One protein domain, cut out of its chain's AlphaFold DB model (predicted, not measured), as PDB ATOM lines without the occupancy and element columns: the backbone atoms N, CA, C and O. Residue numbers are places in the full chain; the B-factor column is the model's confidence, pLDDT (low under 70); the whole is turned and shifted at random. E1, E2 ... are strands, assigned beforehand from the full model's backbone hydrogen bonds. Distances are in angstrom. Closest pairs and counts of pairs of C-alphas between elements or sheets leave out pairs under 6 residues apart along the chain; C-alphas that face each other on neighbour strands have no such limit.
ATOM      1  N   GLY A 217     398.987 394.418 387.266       54.94
ATOM      2  CA  GLY A 217     398.603 394.256 385.874       54.94
ATOM      3  C   GLY A 217     397.889 395.531 385.432       54.94
ATOM      4  O   GLY A 217     397.324 396.253 386.265       54.94
ATOM      5  N   CYS A 218     397.921 395.838 384.135       60.03
ATOM      6  CA  CYS A 218     397.019 396.860 383.624       60.03
ATOM      7  C   CYS A 218     395.611 396.524 384.141       60.03
ATOM      8  O   CYS A 218     395.191 395.368 384.005       60.03
ATOM      9  N   PRO A 219     394.914 397.478 384.781       70.31
ATOM     10  CA  PRO A 219     393.549 397.238 385.211       70.31
ATOM     11  C   PRO A 219     392.753 396.766 383.998       70.31
ATOM     12  O   PRO A 219     392.985 397.230 382.876       70.31
ATOM     13  N   SER A 220     391.843 395.819 384.207       79.62
ATOM     14  CA  SER A 220     390.985 395.351 383.126       79.62
ATOM     15  C   SER A 220     390.289 396.551 382.489       79.62
ATOM     16  O   SER A 220     389.640 397.328 383.192       79.62
ATOM     17  N   VAL A 221     390.411 396.693 381.170       87.12
ATOM     18  CA  VAL A 221     389.615 397.671 380.428       87.12
ATOM     19  C   VAL A 221     388.159 397.196 380.485       87.12
ATOM     20  O   VAL A 221     387.893 396.067 380.059       87.12
ATOM     21  N   PRO A 222     387.225 397.989 381.039       89.56
ATOM     22  CA  PRO A 222     385.829 397.586 381.107       89.56
ATOM     23  C   PRO A 222     385.224 397.456 379.705       89.56
ATOM     24  O   PRO A 222     385.655 398.107 378.754       89.56
ATOM     25  N   LEU A 223     384.217 396.593 379.579       92.25
ATOM     26  CA  LEU A 223     383.426 396.476 378.355       92.25
ATOM     27  C   LEU A 223     382.404 397.612 378.290       92.25
ATOM     28  O   LEU A 223     381.759 397.931 379.292       92.25
ATOM     29  N   CYS A 224     382.161 398.151 377.099       87.56
ATOM     30  CA  CYS A 224     381.010 399.019 376.892       87.56
ATOM     31  C   CYS A 224     379.732 398.175 376.828       87.56
ATOM     32  O   CYS A 224     379.640 397.217 376.058       87.56
ATOM     33  N   ASN A 225     378.737 398.546 377.638       87.50
ATOM     34  CA  ASN A 225     377.434 397.876 377.715       87.50
ATOM     35  C   ASN A 225     377.513 396.351 377.968       87.50
ATOM     36  O   ASN A 225     376.630 395.601 377.564       87.50
ATOM     37  N   GLY A 226     378.597 395.883 378.601       86.12
ATOM     38  CA  GLY A 226     378.793 394.484 378.994       86.12
ATOM     39  C   GLY A 226     379.248 393.519 377.893       86.12
ATOM     40  O   GLY A 226     379.536 392.369 378.210       86.12
ATOM     41  N   THR A 227     379.355 393.949 376.631       88.25
ATOM     42  CA  THR A 227     379.701 393.045 375.512       88.25
ATOM     43  C   THR A 227     380.783 393.571 374.576       88.25
ATOM     44  O   THR A 227     381.524 392.767 374.022       88.25
ATOM     45  N   LEU A 228     380.896 394.889 374.395       90.00
ATOM     46  CA  LEU A 228     381.823 395.486 373.430       90.00
ATOM     47  C   LEU A 228     383.189 395.736 374.063       90.00
ATOM     48  O   LEU A 228     383.293 396.464 375.054       90.00
ATOM     49  N   LYS A 229     384.245 395.186 373.462       93.00
ATOM     50  CA  LYS A 229     385.630 395.523 373.820       93.00
ATOM     51  C   LYS A 229     386.012 396.888 373.263       93.00
ATOM     52  O   LYS A 229     385.443 397.351 372.277       93.00
ATOM     53  N   LEU A 230     387.014 397.522 373.868       89.69
ATOM     54  CA  LEU A 230     387.578 398.775 373.366       89.69
ATOM     55  C   LEU A 230     387.945 398.650 371.876       89.69
ATOM     56  O   LEU A 230     388.676 397.740 371.490       89.69
ATOM     57  N   GLY A 231     387.428 399.563 371.053       87.31
ATOM     58  CA  GLY A 231     387.597 399.573 369.598       87.31
ATOM     59  C   GLY A 231     386.574 398.743 368.813       87.31
ATOM     60  O   GLY A 231     386.423 398.959 367.611       87.31
ATOM     61  N   GLU A 232     385.820 397.844 369.452       91.19
ATOM     62  CA  GLU A 232     384.722 397.144 368.783       91.19
ATOM     63  C   GLU A 232     383.549 398.092 368.521       91.19
ATOM     64  O   GLU A 232     383.253 399.006 369.297       91.19
ATOM     65  N   THR A 233     382.875 397.863 367.395       89.38
ATOM     66  CA  THR A 233     381.768 398.688 366.909       89.38
ATOM     67  C   THR A 233     380.517 397.840 366.753       89.38
ATOM     68  O   THR A 233     380.569 396.751 366.189       89.38
ATOM     69  N   ASN A 234     379.389 398.357 367.229       90.88
ATOM     70  CA  ASN A 234     378.070 397.775 367.038       90.88
ATOM     71  C   ASN A 234     377.262 398.593 366.021       90.88
ATOM     72  O   ASN A 234     377.261 399.827 366.059       90.88
ATOM     73  N   GLY A 235     376.545 397.900 365.140       86.75
ATOM     74  CA  GLY A 235     375.779 398.499 364.051       86.75
ATOM     75  C   GLY A 235     376.628 398.908 362.842       86.75
ATOM     76  O   GLY A 235     377.834 398.681 362.779       86.75
ATOM     77  N   THR A 236     375.972 399.515 361.856       84.56
ATOM     78  CA  THR A 236     376.565 399.905 360.568       84.56
ATOM     79  C   THR A 236     376.146 401.321 360.181       84.56
ATOM     80  O   THR A 236     375.073 401.785 360.564       84.56
ATOM     81  N   GLY A 237     376.957 402.004 359.371       83.44
ATOM     82  CA  GLY A 237     376.664 403.365 358.914       83.44
ATOM     83  C   GLY A 237     376.777 404.414 360.027       83.44
ATOM     84  O   GLY A 237     377.459 404.206 361.025       83.44
ATOM     85  N   CYS A 238     376.110 405.558 359.865       85.38
ATOM     86  CA  CYS A 238     376.246 406.696 360.787       85.38
ATOM     87  C   CYS A 238     375.571 406.517 362.151       85.38
ATOM     88  O   CYS A 238     375.825 407.297 363.061       85.38
ATOM     89  N   GLY A 239     374.745 405.479 362.307       86.31
ATOM     90  CA  GLY A 239     374.197 405.064 363.600       86.31
ATOM     91  C   GLY A 239     375.090 404.079 364.359       86.31
ATOM     92  O   GLY A 239     374.700 403.620 365.431       86.31
ATOM     93  N   SER A 240     376.257 403.705 363.815       88.94
ATOM     94  CA  SER A 240     377.148 402.767 364.494       88.94
ATOM     95  C   SER A 240     377.739 403.382 365.761       88.94
ATOM     96  O   SER A 240     377.987 404.589 365.842       88.94
ATOM     97  N   THR A 241     377.982 402.531 366.750       90.12
ATOM     98  CA  THR A 241     378.500 402.937 368.055       90.12
ATOM     99  C   THR A 241     379.738 402.124 368.390       90.12
ATOM    100  O   THR A 241     379.691 400.897 368.378       90.12
ATOM    101  N   THR A 242     380.839 402.797 368.692       91.44
ATOM    102  CA  THR A 242     382.130 402.179 369.003       91.44
ATOM    103  C   THR A 242     382.415 402.314 370.490       91.44
ATOM    104  O   THR A 242     382.174 403.369 371.076       91.44
ATOM    105  N   CYS A 243     382.933 401.260 371.117       92.62
ATOM    106  CA  CYS A 243     383.440 401.376 372.478       92.62
ATOM    107  C   CYS A 243     384.745 402.172 372.461       92.62
ATOM    108  O   CYS A 243     385.749 401.713 371.914       92.62
ATOM    109  N   ALA A 244     384.721 403.370 373.031       90.19
ATOM    110  CA  ALA A 244     385.842 404.293 373.048       90.19
ATOM    111  C   ALA A 244     386.357 404.499 374.472       90.19
ATOM    112  O   ALA A 244     385.644 404.327 375.461       90.19
ATOM    113  N   TYR A 245     387.618 404.899 374.566       89.31
ATOM    114  CA  TYR A 245     388.207 405.345 375.816       89.31
ATOM    115  C   TYR A 245     387.581 406.682 376.231       89.31
ATOM    116  O   TYR A 245     387.513 407.607 375.423       89.31
ATOM    117  N   SER A 246     387.137 406.782 377.484       89.38
ATOM    118  CA  SER A 246     386.438 407.962 378.005       89.38
ATOM    119  C   SER A 246     387.157 408.648 379.164       89.38
ATOM    120  O   SER A 246     386.683 409.676 379.641       89.38
ATOM    121  N   GLY A 247     388.289 408.105 379.620       87.19
ATOM    122  CA  GLY A 247     389.097 408.695 380.683       87.19
ATOM    123  C   GLY A 247     389.712 407.666 381.625       87.19
ATOM    124  O   GLY A 247     389.613 406.454 381.421       87.19
ATOM    125  N   TYR A 248     390.342 408.165 382.686       84.94
ATOM    126  CA  TYR A 248     390.881 407.349 383.767       84.94
ATOM    127  C   TYR A 248     390.756 408.064 385.115       84.94
ATOM    128  O   TYR A 248     390.706 409.291 385.177       84.94
ATOM    129  N   SER A 249     390.746 407.288 386.201       80.69
ATOM    130  CA  SER A 249     390.883 407.792 387.573       80.69
ATOM    131  C   SER A 249     392.036 407.086 388.283       80.69
ATOM    132  O   SER A 249     392.254 405.898 388.050       80.69
ATOM    133  N   ASN A 250     392.757 407.795 389.159       74.69
ATOM    134  CA  ASN A 250     393.952 407.260 389.826       74.69
ATOM    135  C   ASN A 250     394.058 407.645 391.318       74.69
ATOM    136  O   ASN A 250     395.142 407.915 391.824       74.69
ATOM    137  N   SER A 251     392.929 407.717 392.030       61.91
ATOM    138  CA  SER A 251     392.888 408.161 393.437       61.91
ATOM    139  C   SER A 251     393.237 407.064 394.457       61.91
ATOM    140  O   SER A 251     393.530 407.372 395.608       61.91
ATOM    141  N   SER A 252     393.183 405.784 394.073       57.22
ATOM    142  CA  SER A 252     393.456 404.630 394.965       57.22
ATOM    143  C   SER A 252     393.950 403.411 394.183       57.22
ATOM    144  O   SER A 252     394.819 402.671 394.633       57.22
ATOM    145  N   SER A 253     393.411 403.224 392.980       63.88
ATOM    146  CA  SER A 253     393.884 402.300 391.952       63.88
ATOM    147  C   SER A 253     393.643 402.936 390.581       63.88
ATOM    148  O   SER A 253     392.780 403.810 390.449       63.88
ATOM    149  N   LEU A 254     394.427 402.535 389.577       73.81
ATOM    150  CA  LEU A 254     394.216 402.978 388.202       73.81
ATOM    151  C   LEU A 254     392.952 402.297 387.665       73.81
ATOM    152  O   LEU A 254     392.886 401.072 387.632       73.81
ATOM    153  N   ILE A 255     391.963 403.080 387.242       79.75
ATOM    154  CA  ILE A 255     390.733 402.587 386.609       79.75
ATOM    155  C   ILE A 255     390.627 403.234 385.236       79.75
ATOM    156  O   ILE A 255     390.664 404.460 385.124       79.75
ATOM    157  N   ILE A 256     390.482 402.409 384.203       87.31
ATOM    158  CA  ILE A 256     390.214 402.853 382.835       87.31
ATOM    159  C   ILE A 256     388.703 402.962 382.664       87.31
ATOM    160  O   ILE A 256     387.969 402.060 383.058       87.31
ATOM    161  N   GLN A 257     388.238 404.056 382.072       89.75
ATOM    162  CA  GLN A 257     386.834 404.272 381.752       89.75
ATOM    163  C   GLN A 257     386.642 404.162 380.242       89.75
ATOM    164  O   GLN A 257     387.434 404.684 379.450       89.75
TER     165      GLN A 257
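Overview. This is residues 217 to 257 of the 293 residues of an uncharacterized protein of Oryza barthii (UniProt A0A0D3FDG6). With little regular structure, this is a thin, loose rod: unnamed residues 217 to 240 wind along its length, residues 235 to 240 stick out in a loop, and the chain folds back as the long strand E1, which ends in a hairpin with short E2. The printed part has 41 residues and no named helix; E1 then E2, antiparallel, hold 12 of them, all strand. The radius of gyration of the C-alphas is 12.2 A and the spans are 39 by 15 by 13 A.

Along the chain. Start at C-alpha 217, (398.603, 394.256, 385.874). Find E1, residues 241 to 249, from C-alpha 241 at (378.500, 402.937, 368.055), 23.6 A long. E2, residues 255 to 257, ends at (386.834, 404.272, 381.752).

Arrangement. Residues 233 to 234 pair antiparallel with residues 241 to 242 of E1. Further on, E1 and E2 form a hairpin at 147 degrees; look for N 246 and O 257, 2.9 A apart, within hydrogen-bond range.

Size, cuts and confidence. C-alphas 237 and 252, the farthest apart, are 39.8 A apart. The printed part has no cut, and the link E1 to E2 is tight. Residues 217 to 218 and 251 to 253 have pLDDT under 70.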